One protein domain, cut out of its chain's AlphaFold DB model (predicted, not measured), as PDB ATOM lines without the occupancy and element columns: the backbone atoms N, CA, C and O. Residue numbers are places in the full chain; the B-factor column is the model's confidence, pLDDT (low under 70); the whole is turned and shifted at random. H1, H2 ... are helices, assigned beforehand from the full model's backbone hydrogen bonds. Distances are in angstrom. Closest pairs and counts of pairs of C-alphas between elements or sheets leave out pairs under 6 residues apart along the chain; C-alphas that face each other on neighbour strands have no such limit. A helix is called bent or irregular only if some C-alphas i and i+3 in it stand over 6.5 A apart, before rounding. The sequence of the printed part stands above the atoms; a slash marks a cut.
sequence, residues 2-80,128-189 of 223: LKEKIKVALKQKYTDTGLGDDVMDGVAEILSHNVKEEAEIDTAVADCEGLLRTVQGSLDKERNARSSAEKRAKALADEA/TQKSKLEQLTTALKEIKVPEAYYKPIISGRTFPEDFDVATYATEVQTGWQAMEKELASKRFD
ATOM      1  N   LEU A   2      64.432  -0.015 -11.687       87.44
ATOM      2  CA  LEU A   2      63.847   1.236 -12.188       87.44
ATOM      3  C   LEU A   2      63.899   2.396 -11.173       87.44
ATOM      4  O   LEU A   2      64.359   3.473 -11.531       87.44
ATOM      5  N   LYS A   3      63.560   2.149  -9.893       88.19
ATOM      6  CA  LYS A   3      63.712   3.134  -8.795       88.19
ATOM      7  C   LYS A   3      65.119   3.741  -8.756       88.19
ATOM      8  O   LYS A   3      65.267   4.954  -8.726       88.19
ATOM      9  N   GLU A   4      66.152   2.901  -8.826       90.00
ATOM     10  CA  GLU A   4      67.551   3.355  -8.831       90.00
ATOM     11  C   GLU A   4      67.880   4.234 -10.041       90.00
ATOM     12  O   GLU A   4      68.518   5.274  -9.894       90.00
ATOM     13  N   LYS A   5      67.402   3.871 -11.236       90.75
ATOM     14  CA  LYS A   5      67.597   4.687 -12.443       90.75
ATOM     15  C   LYS A   5      66.894   6.042 -12.336       90.75
ATOM     16  O   LYS A   5      67.501   7.060 -12.655       90.75
ATOM     17  N   ILE A   6      65.670   6.066 -11.807       91.38
ATOM     18  CA  ILE A   6      64.928   7.304 -11.536       91.38
ATOM     19  C   ILE A   6      65.676   8.169 -10.517       91.38
ATOM     20  O   ILE A   6      65.841   9.368 -10.724       91.38
ATOM     21  N   LYS A   7      66.188   7.566  -9.440       91.19
ATOM     22  CA  LYS A   7      66.969   8.269  -8.415       91.19
ATOM     23  C   LYS A   7      68.237   8.895  -8.989       91.19
ATOM     24  O   LYS A   7      68.556  10.038  -8.667       91.19
ATOM     25  N   VAL A   8      68.953   8.170  -9.849       92.19
ATOM     26  CA  VAL A   8      70.135   8.698 -10.547       92.19
ATOM     27  C   VAL A   8      69.751   9.871 -11.451       92.19
ATOM     28  O   VAL A   8      70.419  10.902 -11.395       92.19
ATOM     29  N   ALA A   9      68.659   9.758 -12.212       91.44
ATOM     30  CA  ALA A   9      68.167  10.835 -13.071       91.44
ATOM     31  C   ALA A   9      67.752  12.085 -12.267       91.44
ATOM     32  O   ALA A   9      68.151  13.198 -12.611       91.44
ATOM     33  N   LEU A  10      67.039  11.908 -11.148       90.81
ATOM     34  CA  LEU A  10      66.692  12.986 -10.212       90.81
ATOM     35  C   LEU A  10      67.944  13.687  -9.682       90.81
ATOM     36  O   LEU A  10      68.043  14.911  -9.747       90.81
ATOM     37  N   LYS A  11      68.930  12.917  -9.207       89.62
ATOM     38  CA  LYS A  11      70.193  13.469  -8.708       89.62
ATOM     39  C   LYS A  11      70.931  14.257  -9.775       89.62
ATOM     40  O   LYS A  11      71.406  15.337  -9.469       89.62
ATOM     41  N   GLN A  12      71.030  13.729 -10.994       90.38
ATOM     42  CA  GLN A  12      71.732  14.387 -12.097       90.38
ATOM     43  C   GLN A  12      71.050  15.685 -12.527       90.38
ATOM     44  O   GLN A  12      71.735  16.672 -12.778       90.38
ATOM     45  N   LYS A  13      69.716  15.700 -12.600       89.88
ATOM     46  CA  LYS A  13      68.965  16.877 -13.049       89.88
ATOM     47  C   LYS A  13      68.870  17.968 -11.981       89.88
ATOM     48  O   LYS A  13      68.816  19.146 -12.318       89.88
ATOM     49  N   TYR A  14      68.860  17.585 -10.704       87.81
ATOM     50  CA  TYR A  14      68.645  18.492  -9.575       87.81
ATOM     51  C   TYR A  14      69.850  18.589  -8.631       87.81
ATOM     52  O   TYR A  14      69.675  18.912  -7.453       87.81
ATOM     53  N   THR A  15      71.074  18.365  -9.126       84.69
ATOM     54  CA  THR A  15      72.320  18.482  -8.337       84.69
ATOM     55  C   THR A  15      72.429  19.810  -7.594       84.69
ATOM     56  O   THR A  15      72.895  19.863  -6.456       84.69
ATOM     57  N   ASP A  16      71.951  20.881  -8.221       81.31
ATOM     58  CA  ASP A  16      72.180  22.255  -7.772       81.31
ATOM     59  C   ASP A  16      71.151  22.716  -6.729       81.31
ATOM     60  O   ASP A  16      71.251  23.807  -6.171       81.31
ATOM     61  N   THR A  17      70.156  21.873  -6.440       78.38
ATOM     62  CA  THR A  17      69.073  22.189  -5.499       78.38
ATOM     63  C   THR A  17      69.492  22.045  -4.034       78.38
ATOM     64  O   THR A  17      68.806  22.535  -3.139       78.38
ATOM     65  N   GLY A  18      70.616  21.371  -3.758       76.75
ATOM     66  CA  GLY A  18      71.101  21.134  -2.393       76.75
ATOM     67  C   GLY A  18      70.175  20.259  -1.537       76.75
ATOM     68  O   GLY A  18      70.291  20.278  -0.306       76.75
ATOM     69  N   LEU A  19      69.257  19.530  -2.180       83.75
ATOM     70  CA  LEU A  19      68.349  18.566  -1.568       83.75
ATOM     71  C   LEU A  19      69.095  17.279  -1.188       83.75
ATOM     72  O   LEU A  19      69.995  16.827  -1.894       83.75
ATOM     73  N   GLY A  20      68.724  16.701  -0.044       81.44
ATOM     74  CA  GLY A  20      69.346  15.487   0.486       81.44
ATOM     75  C   GLY A  20      68.955  14.220  -0.274       81.44
ATOM     76  O   GLY A  20      67.939  14.181  -0.971       81.44
ATOM     77  N   ASP A  21      69.746  13.161  -0.090       84.06
ATOM     78  CA  ASP A  21      69.524  11.874  -0.758       84.06
ATOM     79  C   ASP A  21      68.171  11.242  -0.384       84.06
ATOM     80  O   ASP A  21      67.516  10.642  -1.227       84.06
ATOM     81  N   ASP A  22      67.700  11.472   0.843       83.50
ATOM     82  CA  ASP A  22      66.407  10.979   1.334       83.50
ATOM     83  C   ASP A  22      65.220  11.567   0.552       83.50
ATOM     84  O   ASP A  22      64.242  10.876   0.275       83.50
ATOM     85  N   VAL A  23      65.316  12.841   0.145       84.69
ATOM     86  CA  VAL A  23      64.286  13.500  -0.676       84.69
ATOM     87  C   VAL A  23      64.268  12.886  -2.073       84.69
ATOM     88  O   VAL A  23      63.202  12.596  -2.612       84.69
ATOM     89  N   MET A  24      65.450  12.641  -2.642       89.75
ATOM     90  CA  MET A  24      65.583  11.998  -3.950       89.75
ATOM     91  C   MET A  24      65.108  10.543  -3.912       89.75
ATOM     92  O   MET A  24      64.485  10.090  -4.868       89.75
ATOM     93  N   ASP A  25      65.357   9.823  -2.814       87.44
ATOM     94  CA  ASP A  25      64.893   8.445  -2.632       87.44
ATOM     95  C   ASP A  25      63.369   8.364  -2.521       87.44
ATOM     96  O   ASP A  25      62.754   7.547  -3.206       87.44
ATOM     97  N   GLY A  26      62.757   9.259  -1.739       84.94
ATOM     98  CA  GLY A  26      61.303   9.324  -1.594       84.94
ATOM     99  C   GLY A  26      60.592   9.656  -2.909       84.94
ATOM    100  O   GLY A  26      59.611   9.004  -3.264       84.94
ATOM    101  N   VAL A  27      61.107  10.622  -3.679       88.81
ATOM    102  CA  VAL A  27      60.538  10.949  -5.000       88.81
ATOM    103  C   VAL A  27      60.760   9.807  -5.991       88.81
ATOM    104  O   VAL A  27      59.846   9.464  -6.738       88.81
ATOM    105  N   ALA A  28      61.930   9.162  -5.968       90.19
ATOM    106  CA  ALA A  28      62.190   7.995  -6.805       90.19
ATOM    107  C   ALA A  28      61.247   6.827  -6.488       90.19
ATOM    108  O   ALA A  28      60.828   6.123  -7.404       90.19
ATOM    109  N   GLU A  29      60.889   6.626  -5.219       88.56
ATOM    110  CA  GLU A  29      59.941   5.592  -4.799       88.56
ATOM    111  C   GLU A  29      58.537   5.854  -5.352       88.56
ATOM    112  O   GLU A  29      57.975   4.987  -6.024       88.56
ATOM    113  N   ILE A  30      58.030   7.081  -5.200       86.38
ATOM    114  CA  ILE A  30      56.724   7.497  -5.741       86.38
ATOM    115  C   ILE A  30      56.685   7.352  -7.267       86.38
ATOM    116  O   ILE A  30      55.725   6.822  -7.834       86.38
ATOM    117  N   LEU A  31      57.739   7.810  -7.946       87.88
ATOM    118  CA  LEU A  31      57.838   7.714  -9.398       87.88
ATOM    119  C   LEU A  31      57.948   6.260  -9.862       87.88
ATOM    120  O   LEU A  31      57.344   5.905 -10.868       87.88
ATOM    121  N   SER A  32      58.636   5.393  -9.116       88.00
ATOM    122  CA  SER A  32      58.806   3.983  -9.490       88.00
ATOM    123  C   SER A  32      57.510   3.166  -9.504       88.00
ATOM    124  O   SER A  32      57.482   2.098 -10.109       88.00
ATOM    125  N   HIS A  33      56.440   3.658  -8.871       86.88
ATOM    126  CA  HIS A  33      55.117   3.029  -8.925       86.88
ATOM    127  C   HIS A  33      54.325   3.410 -10.186       86.88
ATOM    128  O   HIS A  33      53.437   2.666 -10.600       86.88
ATOM    129  N   ASN A  34      54.636   4.559 -10.795       80.75
ATOM    130  CA  ASN A  34      53.876   5.124 -11.914       80.75
ATOM    131  C   ASN A  34      54.628   5.039 -13.249       80.75
ATOM    132  O   ASN A  34      54.006   4.833 -14.287       80.75
ATOM    133  N   VAL A  35      55.954   5.156 -13.213       86.75
ATOM    134  CA  VAL A  35      56.844   5.012 -14.365       86.75
ATOM    135  C   VAL A  35      57.067   3.525 -14.606       86.75
ATOM    136  O   VAL A  35      57.579   2.833 -13.725       86.75
ATOM    137  N   LYS A  36      56.677   3.024 -15.782       84.06
ATOM    138  CA  LYS A  36      56.826   1.598 -16.136       84.06
ATOM    139  C   LYS A  36      57.948   1.364 -17.135       84.06
ATOM    140  O   LYS A  36      58.519   0.273 -17.162       84.06
ATOM    141  N   GLU A  37      58.298   2.389 -17.904       86.12
ATOM    142  CA  GLU A  37      59.329   2.319 -18.932       86.12
ATOM    143  C   GLU A  37      60.459   3.318 -18.678       86.12
ATOM    144  O   GLU A  37      60.257   4.413 -18.157       86.12
ATOM    145  N   GLU A  38      61.681   2.966 -19.086       83.06
ATOM    146  CA  GLU A  38      62.837   3.859 -18.923       83.06
ATOM    147  C   GLU A  38      62.719   5.144 -19.751       83.06
ATOM    148  O   GLU A  38      63.238   6.179 -19.343       83.06
ATOM    149  N   ALA A  39      61.995   5.103 -20.872       87.62
ATOM    150  CA  ALA A  39      61.754   6.268 -21.721       87.62
ATOM    151  C   ALA A  39      60.886   7.347 -21.042       87.62
ATOM    152  O   ALA A  39      60.942   8.512 -21.424       87.62
ATOM    153  N   GLU A  40      60.100   6.975 -20.027       88.38
ATOM    154  CA  GLU A  40      59.216   7.887 -19.294       88.38
ATOM    155  C   GLU A  40      59.931   8.591 -18.127       88.38
ATOM    156  O   GLU A  40      59.403   9.560 -17.579       88.38
ATOM    157  N   ILE A  41      61.136   8.131 -17.754       89.06
ATOM    158  CA  ILE A  41      61.882   8.640 -16.594       89.06
ATOM    159  C   ILE A  41      62.143  10.140 -16.731       89.06
ATOM    160  O   ILE A  41      61.832  10.890 -15.812       89.06
ATOM    161  N   ASP A  42      62.677  10.599 -17.863       86.25
ATOM    162  CA  ASP A  42      63.077  12.003 -18.017       86.25
ATOM    163  C   ASP A  42      61.890  12.971 -17.916       86.25
ATOM    164  O   ASP A  42      62.012  14.042 -17.307       86.25
ATOM    165  N   THR A  43      60.737  12.573 -18.464       89.25
ATOM    166  CA  THR A  43      59.476  13.322 -18.375       89.25
ATOM    167  C   THR A  43      58.964  13.339 -16.941       89.25
ATOM    168  O   THR A  43      58.742  14.408 -16.384       89.25
ATOM    169  N   ALA A  44      58.886  12.179 -16.287       86.00
ATOM    170  CA  ALA A  44      58.399  12.077 -14.913       86.00
ATOM    171  C   ALA A  44      59.287  12.839 -13.908       86.00
ATOM    172  O   ALA A  44      58.803  13.483 -12.973       86.00
ATOM    173  N   VAL A  45      60.604  12.817 -14.130       90.12
ATOM    174  CA  VAL A  45      61.580  13.596 -13.363       90.12
ATOM    175  C   VAL A  45      61.411  15.098 -13.623       90.12
ATOM    176  O   VAL A  45      61.590  15.890 -12.697       90.12
ATOM    177  N   ALA A  46      61.055  15.516 -14.845       88.56
ATOM    178  CA  ALA A  46      60.706  16.907 -15.153       88.56
ATOM    179  C   ALA A  46      59.416  17.355 -14.454       88.56
ATOM    180  O   ALA A  46      59.383  18.437 -13.876       88.56
ATOM    181  N   ASP A  47      58.385  16.514 -14.433       85.44
ATOM    182  CA  ASP A  47      57.090  16.850 -13.830       85.44
ATOM    183  C   ASP A  47      57.198  17.092 -12.313       85.44
ATOM    184  O   ASP A  47      56.440  17.870 -11.730       85.44
ATOM    185  N   CYS A  48      58.204  16.494 -11.668       86.94
ATOM    186  CA  CYS A  48      58.517  16.713 -10.256       86.94
ATOM    187  C   CYS A  48      59.273  18.028  -9.965       86.94
ATOM    188  O   CYS A  48      59.491  18.350  -8.792       86.94
ATOM    189  N   GLU A  49      59.655  18.808 -10.986       85.81
ATOM    190  CA  GLU A  49      60.438  20.043 -10.827       85.81
ATOM    191  C   GLU A  49      59.761  21.028  -9.868       85.81
ATOM    192  O   GLU A  49      60.397  21.528  -8.941       85.81
ATOM    193  N   GLY A  50      58.456  21.273 -10.036       84.25
ATOM    194  CA  GLY A  50      57.715  22.225  -9.200       84.25
ATOM    195  C   GLY A  50      57.717  21.856  -7.712       84.25
ATOM    196  O   GLY A  50      57.875  22.728  -6.849       84.25
ATOM    197  N   LEU A  51      57.612  20.559  -7.405       84.94
ATOM    198  CA  LEU A  51      57.679  20.047  -6.036       84.94
ATOM    199  C   LEU A  51      59.082  20.243  -5.451       84.94
ATOM    200  O   LEU A  51      59.231  20.846  -4.388       84.94
ATOM    201  N   LEU A  52      60.115  19.791  -6.167       86.19
ATOM    202  CA  LEU A  52      61.504  19.864  -5.707       86.19
ATOM    203  C   LEU A  52      61.957  21.314  -5.490       86.19
ATOM    204  O   LEU A  52      62.589  21.618  -4.477       86.19
ATOM    205  N   ARG A  53      61.553  22.237  -6.369       84.56
ATOM    206  CA  ARG A  53      61.859  23.671  -6.245       84.56
ATOM    207  C   ARG A  53      61.204  24.308  -5.020       84.56
ATOM    208  O   ARG A  53      61.783  25.191  -4.389       84.56
ATOM    209  N   THR A  54      60.017  23.834  -4.649       82.38
ATOM    210  CA  THR A  54      59.314  24.284  -3.440       82.38
ATOM    211  C   THR A  54      60.013  23.783  -2.177       82.38
ATOM    212  O   THR A  54      60.225  24.560  -1.239       82.38
ATOM    213  N   VAL A  55      60.434  22.515  -2.157       80.94
ATOM    214  CA  VAL A  55      61.209  21.946  -1.041       80.94
ATOM    215  C   VAL A  55      62.543  22.682  -0.886       80.94
ATOM    216  O   VAL A  55      62.885  23.090   0.223       80.94
ATOM    217  N   GLN A  56      63.243  22.945  -1.992       81.44
ATOM    218  CA  GLN A  56      64.468  23.744  -1.993       81.44
ATOM    219  C   GLN A  56      64.227  25.141  -1.408       81.44
ATOM    220  O   GLN A  56      64.910  25.539  -0.467       81.44
ATOM    221  N   GLY A  57      63.221  25.870  -1.904       79.88
ATOM    222  CA  GLY A  57      62.920  27.218  -1.418       79.88
ATOM    223  C   GLY A  57      62.578  27.261   0.076       79.88
ATOM    224  O   GLY A  57      62.855  28.248   0.755       79.88
ATOM    225  N   SER A  58      62.012  26.179   0.607       76.69
ATOM    226  CA  SER A  58      61.712  26.025   2.034       76.69
ATOM    227  C   SER A  58      62.981  25.794   2.856       76.69
ATOM    228  O   SER A  58      63.197  26.451   3.875       76.69
ATOM    229  N   LEU A  59      63.861  24.917   2.371       75.12
ATOM    230  CA  LEU A  59      65.145  24.625   3.001       75.12
ATOM    231  C   LEU A  59      66.069  25.854   3.010       75.12
ATOM    232  O   LEU A  59      66.735  26.129   4.010       75.12
ATOM    233  N   ASP A  60      66.072  26.631   1.928       74.38
ATOM    234  CA  ASP A  60      66.853  27.865   1.825       74.38
ATOM    235  C   ASP A  60      66.347  28.944   2.792       74.38
ATOM    236  O   ASP A  60      67.148  29.634   3.434       74.38
ATOM    237  N   LYS A  61      65.025  29.056   2.978       76.38
ATOM    238  CA  LYS A  61      64.440  29.925   4.012       76.38
ATOM    239  C   LYS A  61      64.886  29.507   5.413       76.38
ATOM    240  O   LYS A  61      65.293  30.370   6.191       76.38
ATOM    241  N   GLU A  62      64.877  28.211   5.725       73.94
ATOM    242  CA  GLU A  62      65.322  27.712   7.031       73.94
ATOM    243  C   GLU A  62      66.815  27.980   7.270       73.94
ATOM    244  O   GLU A  62      67.196  28.461   8.341       73.94
ATOM    245  N   ARG A  63      67.670  27.733   6.269       74.25
ATOM    246  CA  ARG A  63      69.110  28.034   6.350       74.25
ATOM    247  C   ARG A  63      69.360  29.516   6.627       74.25
ATOM    248  O   ARG A  63      70.159  29.852   7.505       74.25
ATOM    249  N   ASN A  64      68.638  30.398   5.938       70.56
ATOM    250  CA  ASN A  64      68.724  31.838   6.165       70.56
ATOM    251  C   ASN A  64      68.227  32.236   7.564       70.56
ATOM    252  O   ASN A  64      68.879  33.035   8.244       70.56
ATOM    253  N   ALA A  65      67.120  31.650   8.028       70.56
ATOM    254  CA  ALA A  65      66.581  31.896   9.363       70.56
ATOM    255  C   ALA A  65      67.558  31.452  10.465       70.56
ATOM    256  O   ALA A  65      67.829  32.226  11.386       70.56
ATOM    257  N   ARG A  66      68.160  30.259  10.335       71.69
ATOM    258  CA  ARG A  66      69.196  29.767  11.260       71.69
ATOM    259  C   ARG A  66      70.417  30.677  11.292       71.69
ATOM    260  O   ARG A  66      70.832  31.078  12.374       71.69
ATOM    261  N   SER A  67      70.949  31.061  10.131       72.56
ATOM    262  CA  SER A  67      72.109  31.961  10.069       72.56
ATOM    263  C   SER A  67      71.822  33.315  10.733       72.56
ATOM    264  O   SER A  67      72.662  33.860  11.450       72.56
ATOM    265  N   SER A  68      70.616  33.855  10.538       69.62
ATOM    266  CA  SER A  68      70.172  35.090  11.193       69.62
ATOM    267  C   SER A  68      70.053  34.928  12.713       69.62
ATOM    268  O   SER A  68      70.520  35.786  13.469       69.62
ATOM    269  N   ALA A  69      69.490  33.808  13.175       67.81
ATOM    270  CA  ALA A  69      69.360  33.497  14.595       67.81
ATOM    271  C   ALA A  69      70.726  33.327  15.279       67.81
ATOM    272  O   ALA A  69      70.948  33.911  16.339       67.81
ATOM    273  N   GLU A  70      71.669  32.617  14.657       70.00
ATOM    274  CA  GLU A  70      73.034  32.460  15.175       70.00
ATOM    275  C   GLU A  70      73.767  33.801  15.280       70.00
ATOM    276  O   GLU A  70      74.412  34.078  16.293       70.00
ATOM    277  N   LYS A  71      73.631  34.679  14.276       77.19
ATOM    278  CA  LYS A  71      74.209  36.032  14.322       77.19
ATOM    279  C   LYS A  71      73.634  36.856  15.472       77.19
ATOM    280  O   LYS A  71      74.394  37.521  16.173       77.19
ATOM    281  N   ARG A  72      72.317  36.791  15.698       69.38
ATOM    282  CA  ARG A  72      71.659  37.470  16.829       69.38
ATOM    283  C   ARG A  72      72.113  36.906  18.170       69.38
ATOM    284  O   ARG A  72      72.452  37.678  19.059       69.38
ATOM    285  N   ALA A  73      72.176  35.581  18.301       67.31
ATOM    286  CA  ALA A  73      72.644  34.919  19.517       67.31
ATOM    287  C   ALA A  73      74.093  35.304  19.847       67.31
ATOM    288  O   ALA A  73      74.413  35.581  21.001       67.31
ATOM    289  N   LYS A  74      74.959  35.385  18.831       73.81
ATOM    290  CA  LYS A  74      76.349  35.813  19.004       73.81
ATOM    291  C   LYS A  74      76.458  37.288  19.404       73.81
ATOM    292  O   LYS A  74      77.198  37.591  20.329       73.81
ATOM    293  N   ALA A  75      75.675  38.174  18.784       75.06
ATOM    294  CA  ALA A  75      75.625  39.590  19.158       75.06
ATOM    295  C   ALA A  75      75.168  39.794  20.615       75.06
ATOM    296  O   ALA A  75      75.806  40.536  21.352       75.06
ATOM    297  N   LEU A  76      74.133  39.069  21.054       67.00
ATOM    298  CA  LEU A  76      73.665  39.067  22.448       67.00
ATOM    299  C   LEU A  76      74.731  38.532  23.418       67.00
ATOM    300  O   LEU A  76      74.915  39.077  24.504       67.00
ATOM    301  N   ALA A  77      75.451  37.475  23.031       67.44
ATOM    302  CA  ALA A  77      76.529  36.911  23.841       67.44
ATOM    303  C   ALA A  77      77.746  37.848  23.952       67.44
ATOM    304  O   ALA A  77      78.407  37.862  24.989       67.44
ATOM    305  N   ASP A  78      78.044  38.624  22.907       71.88
ATOM    306  CA  ASP A  78      79.108  39.631  22.924       71.88
ATOM    307  C   ASP A  78      78.689  40.888  23.713       71.88
ATOM    308  O   ASP A  78      79.508  41.451  24.440       71.88
ATOM    309  N   GLU A  79      77.410  41.277  23.666       64.81
ATOM    310  CA  GLU A  79      76.840  42.350  24.496       64.81
ATOM    311  C   GLU A  79      76.847  41.978  25.989       64.81
ATOM    312  O   GLU A  79      77.232  42.789  26.828       64.81
ATOM    313  N   ALA A  80      76.556  40.717  26.323       58.72
ATOM    314  CA  ALA A  80      76.644  40.192  27.690       58.72
ATOM    315  C   ALA A  80      78.084  40.082  28.238       58.72
ATOM    316  O   ALA A  80      78.269  39.924  29.445       58.72
ATOM    317  N   THR A 128      43.822   4.139  -8.371       83.31
ATOM    318  CA  THR A 128      43.962   2.676  -8.318       83.31
ATOM    319  C   THR A 128      42.595   1.999  -8.400       83.31
ATOM    320  O   THR A 128      42.401   1.072  -9.190       83.31
ATOM    321  N   GLN A 129      41.612   2.506  -7.650       89.19
ATOM    322  CA  GLN A 129      40.236   2.009  -7.686       89.19
ATOM    323  C   GLN A 129      39.593   2.181  -9.063       89.19
ATOM    324  O   GLN A 129      38.989   1.244  -9.594       89.19
ATOM    325  N   LYS A 130      39.774   3.354  -9.680       86.50
ATOM    326  CA  LYS A 130      39.290   3.630 -11.035       86.50
ATOM    327  C   LYS A 130      39.911   2.680 -12.065       86.50
ATOM    328  O   LYS A 130      39.182   2.112 -12.875       86.50
ATOM    329  N   SER A 131      41.221   2.440 -11.989       87.19
ATOM    330  CA  SER A 131      41.916   1.497 -12.875       87.19
ATOM    331  C   SER A 131      41.377   0.071 -12.728       87.19
ATOM    332  O   SER A 131      41.166  -0.608 -13.731       87.19
ATOM    333  N   LYS A 132      41.129  -0.403 -11.501       90.38
ATOM    334  CA  LYS A 132      40.551  -1.742 -11.275       90.38
ATOM    335  C   LYS A 132      39.130  -1.853 -11.829       90.38
ATOM    336  O   LYS A 132      38.799  -2.856 -12.460       90.38
ATOM    337  N   LEU A 133      38.313  -0.810 -11.660       93.19
ATOM    338  CA  LEU A 133      36.972  -0.748 -12.243       93.19
ATOM    339  C   LEU A 133      37.011  -0.848 -13.776       93.19
ATOM    340  O   LEU A 133      36.205  -1.570 -14.368       93.19
ATOM    341  N   GLU A 134      37.941  -0.138 -14.418       91.62
ATOM    342  CA  GLU A 134      38.135  -0.169 -15.872       91.62
ATOM    343  C   GLU A 134      38.607  -1.547 -16.357       91.62
ATOM    344  O   GLU A 134      38.048  -2.079 -17.320       91.62
ATOM    345  N   GLN A 135      39.563  -2.168 -15.657       92.81
ATOM    346  CA  GLN A 135      40.026  -3.531 -15.951       92.81
ATOM    347  C   GLN A 135      38.886  -4.546 -15.840       92.81
ATOM    348  O   GLN A 135      38.667  -5.328 -16.765       92.81
ATOM    349  N   LEU A 136      38.105  -4.494 -14.758       95.88
ATOM    350  CA  LEU A 136      36.960  -5.379 -14.569       95.88
ATOM    351  C   LEU A 136      35.879  -5.162 -15.629       95.88
ATOM    352  O   LEU A 136      35.360  -6.120 -16.197       95.88
ATOM    353  N   THR A 137      35.563  -3.905 -15.936       94.62
ATOM    354  CA  THR A 137      34.597  -3.573 -16.990       94.62
ATOM    355  C   THR A 137      35.049  -4.115 -18.344       94.62
ATOM    356  O   THR A 137      34.217  -4.594 -19.112       94.62
ATOM    357  N   THR A 138      36.349  -4.059 -18.636       95.56
ATOM    358  CA  THR A 138      36.929  -4.587 -19.877       95.56
ATOM    359  C   THR A 138      36.844  -6.111 -19.918       95.56
ATOM    360  O   THR A 138      36.287  -6.650 -20.872       95.56
ATOM    361  N   ALA A 139      37.270  -6.797 -18.854       96.25
ATOM    362  CA  ALA A 139      37.196  -8.255 -18.756       96.25
ATOM    363  C   ALA A 139      35.756  -8.778 -18.930       96.25
ATOM    364  O   ALA A 139      35.514  -9.713 -19.691       96.25
ATOM    365  N   LEU A 140      34.775  -8.127 -18.292       96.62
ATOM    366  CA  LEU A 140      33.354  -8.480 -18.412       96.62
ATOM    367  C   LEU A 140      32.804  -8.283 -19.836       96.62
ATOM    368  O   LEU A 140      31.973  -9.073 -20.294       96.62
ATOM    369  N   LYS A 141      33.282  -7.260 -20.558       95.25
ATOM    370  CA  LYS A 141      32.938  -7.034 -21.973       95.25
ATOM    371  C   LYS A 141      33.537  -8.101 -22.882       95.25
ATOM    372  O   LYS A 141      32.845  -8.578 -23.782       95.25
ATOM    373  N   GLU A 142      34.788  -8.489 -22.650       95.62
ATOM    374  CA  GLU A 142      35.480  -9.518 -23.439       95.62
ATOM    375  C   GLU A 142      34.786 -10.880 -23.340       95.62
ATOM    376  O   GLU A 142      34.562 -11.536 -24.360       95.62
ATOM    377  N   ILE A 143      34.340 -11.261 -22.140       95.12
ATOM    378  CA  ILE A 143      33.583 -12.505 -21.909       95.12
ATOM    379  C   ILE A 143      32.083 -12.383 -22.237       95.12
ATOM    380  O   ILE A 143      31.299 -13.292 -21.950       95.12
ATOM    381  N   LYS A 144      31.690 -11.274 -22.877       94.06
ATOM    382  CA  LYS A 144      30.359 -10.989 -23.433       94.06
ATOM    383  C   LYS A 144      29.203 -10.990 -22.432       94.06
ATOM    384  O   LYS A 144      28.063 -11.248 -22.818       94.06
ATOM    385  N   VAL A 145      29.457 -10.633 -21.175       96.12
ATOM    386  CA  VAL A 145      28.368 -10.349 -20.232       96.12
ATOM    387  C   VAL A 145      27.761  -8.981 -20.583       96.12
ATOM    388  O   VAL A 145      28.507  -8.016 -20.766       96.12
ATOM    389  N   PRO A 146      26.428  -8.841 -20.687       94.81
ATOM    390  CA  PRO A 146      25.806  -7.556 -20.999       94.81
ATOM    391  C   PRO A 146      26.072  -6.483 -19.938       94.81
ATOM    392  O   PRO A 146      25.902  -6.715 -18.743       94.81
ATOM    393  N   GLU A 147      26.396  -5.263 -20.379       94.81
ATOM    394  CA  GLU A 147      26.707  -4.132 -19.489       94.81
ATOM    395  C   GLU A 147      25.568  -3.816 -18.506       94.81
ATOM    396  O   GLU A 147      25.818  -3.500 -17.345       94.81
ATOM    397  N   ALA A 148      24.314  -3.983 -18.930       94.62
ATOM    398  CA  ALA A 148      23.141  -3.784 -18.077       94.62
ATOM    399  C   ALA A 148      23.083  -4.741 -16.870       94.62
ATOM    400  O   ALA A 148      22.493  -4.387 -15.853       94.62
ATOM    401  N   TYR A 149      23.695  -5.926 -16.972       95.12
ATOM    402  CA  TYR A 149      23.693  -6.923 -15.904       95.12
ATOM    403  C   TYR A 149      24.669  -6.549 -14.783       95.12
ATOM    404  O   TYR A 149      24.306  -6.569 -13.611       95.12
ATOM    405  N   TYR A 150      25.900  -6.161 -15.132       93.94
ATOM    406  CA  TYR A 150      26.959  -5.965 -14.139       93.94
ATOM    407  C   TYR A 150      27.183  -4.504 -13.737       93.94
ATOM    408  O   TYR A 150      27.608  -4.240 -12.612       93.94
ATOM    409  N   LYS A 151      26.914  -3.531 -14.618       93.75
ATOM    410  CA  LYS A 151      27.266  -2.121 -14.376       93.75
ATOM    411  C   LYS A 151      26.659  -1.549 -13.092       93.75
ATOM    412  O   LYS A 151      27.411  -0.912 -12.354       93.75
ATOM    413  N   PRO A 152      25.376  -1.789 -12.753       93.44
ATOM    414  CA  PRO A 152      24.808  -1.311 -11.490       93.44
ATOM    415  C   PRO A 152      25.457  -1.942 -10.251       93.44
ATOM    416  O   PRO A 152      25.456  -1.336  -9.187       93.44
ATOM    417  N   ILE A 153      26.015  -3.150 -10.386       89.69
ATOM    418  CA  ILE A 153      26.599  -3.917  -9.280       89.69
ATOM    419  C   ILE A 153      27.995  -3.397  -8.935       89.69
ATOM    420  O   ILE A 153      28.352  -3.324  -7.758       89.69
ATOM    421  N   ILE A 154      28.783  -3.057  -9.959       90.94
ATOM    422  CA  ILE A 154      30.185  -2.646  -9.799       90.94
ATOM    423  C   ILE A 154      30.357  -1.127  -9.676       90.94
ATOM    424  O   ILE A 154      31.384  -0.667  -9.179       90.94
ATOM    425  N   SER A 155      29.370  -0.334 -10.103       87.94
ATOM    426  CA  SER A 155      29.434   1.130 -10.011       87.94
ATOM    427  C   SER A 155      29.499   1.586  -8.553       87.94
ATOM    428  O   SER A 155      28.660   1.209  -7.740       87.94
ATOM    429  N   GLY A 156      30.491   2.416  -8.224       83.81
ATOM    430  CA  GLY A 156      30.684   2.944  -6.871       83.81
ATOM    431  C   GLY A 156      31.293   1.955  -5.873       83.81
ATOM    432  O   GLY A 156      31.422   2.298  -4.700       83.81
ATOM    433  N   ARG A 157      31.685   0.747  -6.307       88.50
ATOM    434  CA  ARG A 157      32.454  -0.165  -5.457       88.50
ATOM    435  C   ARG A 157      33.914   0.255  -5.367       88.50
ATOM    436  O   ARG A 157      34.497   0.759  -6.323       88.50
ATOM    437  N   THR A 158      34.495  -0.040  -4.214       88.62
ATOM    438  CA  THR A 158      35.938  -0.113  -4.016       88.62
ATOM    439  C   THR A 158      36.374  -1.576  -4.036       88.62
ATOM    440  O   THR A 158      35.614  -2.488  -3.705       88.62
ATOM    441  N   PHE A 159      37.607  -1.796  -4.457       90.94
ATOM    442  CA  PHE A 159      38.243  -3.082  -4.662       90.94
ATOM    443  C   PHE A 159      39.424  -3.205  -3.696       90.94
ATOM    444  O   PHE A 159      40.248  -2.285  -3.626       90.94
ATOM    445  N   PRO A 160      39.540  -4.320  -2.959       88.94
ATOM    446  CA  PRO A 160      40.696  -4.558  -2.104       88.94
ATOM    447  C   PRO A 160      41.976  -4.707  -2.941       88.94
ATOM    448  O   PRO A 160      41.930  -4.851  -4.167       88.94
ATOM    449  N   GLU A 161      43.139  -4.617  -2.303       81.12
ATOM    450  CA  GLU A 161      44.437  -4.629  -2.990       81.12
ATOM    451  C   GLU A 161      44.687  -5.949  -3.737       81.12
ATOM    452  O   GLU A 161      45.102  -5.928  -4.897       81.12
ATOM    453  N   ASP A 162      44.282  -7.064  -3.132       87.44
ATOM    454  CA  ASP A 162      44.347  -8.437  -3.640       87.44
ATOM    455  C   ASP A 162      43.177  -8.822  -4.565       87.44
ATOM    456  O   ASP A 162      43.037  -9.985  -4.938       87.44
ATOM    457  N   PHE A 163      42.334  -7.859  -4.959       91.88
ATOM    458  CA  PHE A 163      41.211  -8.117  -5.856       91.88
ATOM    459  C   PHE A 163      41.666  -8.728  -7.188       91.88
ATOM    460  O   PHE A 163      42.322  -8.062  -7.994       91.88
ATOM    461  N   ASP A 164      41.239  -9.965  -7.436       94.25
ATOM    462  CA  ASP A 164      41.460 -10.678  -8.686       94.25
ATOM    463  C   ASP A 164      40.321 -10.400  -9.677       94.25
ATOM    464  O   ASP A 164      39.204 -10.923  -9.575       94.25
ATOM    465  N   VAL A 165      40.639  -9.572 -10.672       93.56
ATOM    466  CA  VAL A 165      39.726  -9.184 -11.751       93.56
ATOM    467  C   VAL A 165      39.236 -10.397 -12.548       93.56
ATOM    468  O   VAL A 165      38.058 -10.449 -12.904       93.56
ATOM    469  N   ALA A 166      40.111 -11.363 -12.835       93.19
ATOM    470  CA  ALA A 166      39.793 -12.494 -13.700       93.19
ATOM    471  C   ALA A 166      38.865 -13.490 -12.995       93.19
ATOM    472  O   ALA A 166      37.871 -13.939 -13.580       93.19
ATOM    473  N   THR A 167      39.153 -13.780 -11.724       96.38
ATOM    474  CA  THR A 167      38.303 -14.643 -10.895       96.38
ATOM    475  C   THR A 167      36.906 -14.039 -10.755       96.38
ATOM    476  O   THR A 167      35.921 -14.693 -11.105       96.38
ATOM    477  N   TYR A 168      36.802 -12.763 -10.365       95.81
ATOM    478  CA  TYR A 168      35.500 -12.108 -10.216       95.81
ATOM    479  C   TYR A 168      34.727 -12.019 -11.544       95.81
ATOM    480  O   TYR A 168      33.522 -12.263 -11.585       95.81
ATOM    481  N   ALA A 169      35.403 -11.718 -12.659       96.31
ATOM    482  CA  ALA A 169      34.759 -11.687 -13.972       96.31
ATOM    483  C   ALA A 169      34.170 -13.059 -14.362       96.31
ATOM    484  O   ALA A 169      33.049 -13.129 -14.870       96.31
ATOM    485  N   THR A 170      34.881 -14.148 -14.054       95.56
ATOM    486  CA  THR A 170      34.423 -15.527 -14.298       95.56
ATOM    487  C   THR A 170      33.185 -15.878 -13.464       95.56
ATOM    488  O   THR A 170      32.244 -16.500 -13.967       95.56
ATOM    489  N   GLU A 171      33.131 -15.445 -12.202       95.81
ATOM    490  CA  GLU A 171      31.952 -15.629 -11.346       95.81
ATOM    491  C   GLU A 171      30.725 -14.897 -11.904       95.81
ATOM    492  O   GLU A 171      29.637 -15.474 -12.007       95.81
ATOM    493  N   VAL A 172      30.900 -13.644 -12.339       96.44
ATOM    494  CA  VAL A 172      29.825 -12.853 -12.959       96.44
ATOM    495  C   VAL A 172      29.328 -13.516 -14.247       96.44
ATOM    496  O   VAL A 172      28.116 -13.591 -14.465       96.44
ATOM    497  N   GLN A 173      30.235 -14.040 -15.077       96.12
ATOM    498  CA  GLN A 173      29.874 -14.787 -16.284       96.12
ATOM    499  C   GLN A 173      29.080 -16.051 -15.962       96.12
ATOM    500  O   GLN A 173      28.079 -16.330 -16.619       96.12
ATOM    501  N   THR A 174      29.489 -16.789 -14.932       96.75
ATOM    502  CA  THR A 174      28.781 -17.993 -14.481       96.75
ATOM    503  C   THR A 174      27.350 -17.657 -14.053       96.75
ATOM    504  O   THR A 174      26.406 -18.333 -14.465       96.75
ATOM    505  N   GLY A 175      27.167 -16.574 -13.289       95.62
ATOM    506  CA  GLY A 175      25.839 -16.090 -12.899       95.62
ATOM    507  C   GLY A 175      24.978 -15.676 -14.097       95.62
ATOM    508  O   GLY A 175      23.802 -16.036 -14.165       95.62
ATOM    509  N   TRP A 176      25.569 -14.987 -15.077       95.50
ATOM    510  CA  TRP A 176      24.883 -14.623 -16.318       95.50
ATOM    511  C   TRP A 176      24.427 -15.856 -17.115       95.50
ATOM    512  O   TRP A 176      23.261 -15.945 -17.495       95.50
ATOM    513  N   GLN A 177      25.297 -16.852 -17.301       95.12
ATOM    514  CA  GLN A 177      24.947 -18.090 -18.010       95.12
ATOM    515  C   GLN A 177      23.846 -18.885 -17.293       95.12
ATOM    516  O   GLN A 177      22.976 -19.477 -17.940       95.12
ATOM    517  N   ALA A 178      23.854 -18.897 -15.957       95.38
ATOM    518  CA  ALA A 178      22.787 -19.513 -15.174       95.38
ATOM    519  C   ALA A 178      21.440 -18.809 -15.410       95.38
ATOM    520  O   ALA A 178      20.436 -19.482 -15.655       95.38
ATOM    521  N   MET A 179      21.435 -17.471 -15.420       93.06
ATOM    522  CA  MET A 179      20.254 -16.671 -15.747       93.06
ATOM    523  C   MET A 179      19.758 -16.956 -17.173       93.06
ATOM    524  O   MET A 179      18.569 -17.207 -17.363       93.06
ATOM    525  N   GLU A 180      20.640 -16.984 -18.175       92.56
ATOM    526  CA  GLU A 180      20.260 -17.314 -19.557       92.56
ATOM    527  C   GLU A 180      19.604 -18.694 -19.662       92.56
ATOM    528  O   GLU A 180      18.579 -18.847 -20.330       92.56
ATOM    529  N   LYS A 181      20.149 -19.693 -18.960       92.12
ATOM    530  CA  LYS A 181      19.581 -21.045 -18.915       92.12
ATOM    531  C   LYS A 181      18.199 -21.066 -18.258       92.12
ATOM    532  O   LYS A 181      17.304 -21.769 -18.734       92.12
ATOM    533  N   GLU A 182      18.008 -20.305 -17.184       91.94
ATOM    534  CA  GLU A 182      16.712 -20.183 -16.514       91.94
ATOM    535  C   GLU A 182      15.672 -19.510 -17.421       91.94
ATOM    536  O   GLU A 182      14.565 -20.029 -17.570       91.94
ATOM    537  N   LEU A 183      16.032 -18.411 -18.094       89.50
ATOM    538  CA  LEU A 183      15.164 -17.748 -19.074       89.50
ATOM    539  C   LEU A 183      14.828 -18.656 -20.258       89.50
ATOM    540  O   LEU A 183      13.677 -18.685 -20.694       89.50
ATOM    541  N   ALA A 184      15.806 -19.408 -20.767       87.75
ATOM    542  CA  ALA A 184      15.576 -20.381 -21.827       87.75
ATOM    543  C   ALA A 184      14.576 -21.451 -21.382       87.75
ATOM    544  O   ALA A 184      13.669 -21.767 -22.140       87.75
ATOM    545  N   SER A 185      14.695 -21.952 -20.151       85.12
ATOM    546  CA  SER A 185      13.767 -22.946 -19.592       85.12
ATOM    547  C   SER A 185      12.357 -22.360 -19.456       85.12
ATOM    548  O   SER A 185      11.406 -22.897 -20.019       85.12
ATOM    549  N   LYS A 186      12.246 -21.178 -18.839       86.88
ATOM    550  CA  LYS A 186      10.977 -20.460 -18.638       86.88
ATOM    551  C   LYS A 186      10.273 -20.071 -19.933       86.88
ATOM    552  O   LYS A 186       9.048 -20.012 -19.972       86.88
ATOM    553  N   ARG A 187      11.015 -19.821 -21.018       78.75
ATOM    554  CA  ARG A 187      10.431 -19.541 -22.340       78.75
ATOM    555  C   ARG A 187       9.530 -20.681 -22.827       78.75
ATOM    556  O   ARG A 187       8.608 -20.422 -23.600       78.75
ATOM    557  N   PHE A 188       9.791 -21.912 -22.398       76.50
ATOM    558  CA  PHE A 188       9.034 -23.088 -22.816       76.50
ATOM    559  C   PHE A 188       7.979 -23.543 -21.797       76.50
ATOM    560  O   PHE A 188       7.201 -24.433 -22.122       76.50
ATOM    561  N   ASP A 189       7.867 -22.899 -20.628       77.00
ATOM    562  CA  ASP A 189       6.913 -23.288 -19.571       77.00
ATOM    563  C   ASP A 189       5.431 -23.108 -19.968       77.00
ATOM    564  O   ASP A 189       4.540 -23.593 -19.275       77.00
TER     565      ASP A 189
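AT A GLANCE: This is residues 2 to 80 and 128 to 189 of the 223 residues of an uncharacterized protein of Porphyromonas sp. HMSC077F02 (UniProt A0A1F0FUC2). Residues 61 to 80, of which 61 to 79 belong to the longest helix, H4, stick out as an arm at one end of a drawn-out model, and H4 is near H2 of a small lobe of three crossed helices, H1, H2 and H3. Next to this lobe along the longest axis, with a gap between, is a second small lobe, in which H6 folds back beside H5 and the first part of H7 packs on H5; residues 178 to 189, of which 178 to 187 belong to H7, stick out as a second arm at the far end. The two arms add much of the length: the C-alphas span 105 by 37 by 21 A, only just a rod, while the body without the arms spans 64 by 26 by 20 A. The printed part has 141 residues with seven named helices, H1 to H7 in chain order, and no named strand: all helix. The whole is extended, with a radius of gyration of the C-alphas of 28.1 A.

IN THESE COORDINATES: Find C-alpha 49 at (60.438, 20.043, -10.827); from there H4, residues 49 to 79, runs 44.9 A to C-alpha 79 at (76.840, 42.350, 24.496). Before it in the chain are H1, residues 2 to 13, then H2, residues 21 to 34, which is 20.4 A long, and H3, residues 38 to 47. H3 is irregular, but only just: look at C-alphas 39 and 42, which are 7.0 A apart. After the cut, H5 covers residues 128 to 142 over 21.2 A. H6, residues 147 to 154, is irregular, with C-alphas 149 and 152 at 7.2 A. The last helix, H7, residues 165 to 187, runs 32.8 A and ends at C-alpha 187, at (10.431, -19.541, -22.340).

HOW THE PARTS SIT: Begin with H4, which touches no helix. It and H2 are near each other, with 5 pairs of C-alphas within 10 A, and it and H3 meet only through their link. Go on to H1, which touches H2 at a steep tilt of 52 degrees, opposite ways; their closest C-alphas are those of Lys 3 and Ser 32, 5.0 A apart. H1 also touches H3, at a steep tilt of 47 degrees, the same way, and here the closest C-alphas are those of Leu 10 and Val 45, at 6.0 A. H2 and H3 are close but not clearly touching; look at the C-alphas of Leu 31 and Ala 44, the closest, 7.1 A apart. Past the cut, H5 touches H7 at a steep tilt of 41 degrees, the same way, through residues 165 to 173 of H7 alone; the closest C-alphas are those of Leu 136 and Val 165, at 5.5 A. H5 and H6 form a helical hairpin at a shallow tilt of 26 degrees, opposite ways, and only just touch, with 3 pairs of C-alphas within 8 A, the closest those of Lys 141 and Glu 147 at 7.3 A. H6 and H7 are close but not clearly touching, with the C-alphas of Tyr 150 and Val 172, the closest, 7.6 A apart. H1, H2, H3 and H4 are each apart from H5, H6 and H7. Every O i to N i+4 pair is within hydrogen-bond range in H1, H4, H5 and H7, against 9 of 10 in H2, 4 of 6 in H3 and 2 of 4 in H6.

THE WHOLE: The two C-alphas farthest apart are those of Glu 79 and Asp 189, at 105.5 A. Residues 81 to 127 are not printed, and C-alphas 80 and 128 across this cut are 61.4 A apart. Of the links that are printed whole, none is long. The mean pLDDT of the printed part is 86.2; look for values under 70 at residues 68 to 69, 72 to 73, 76 to 77 and 79 to 80.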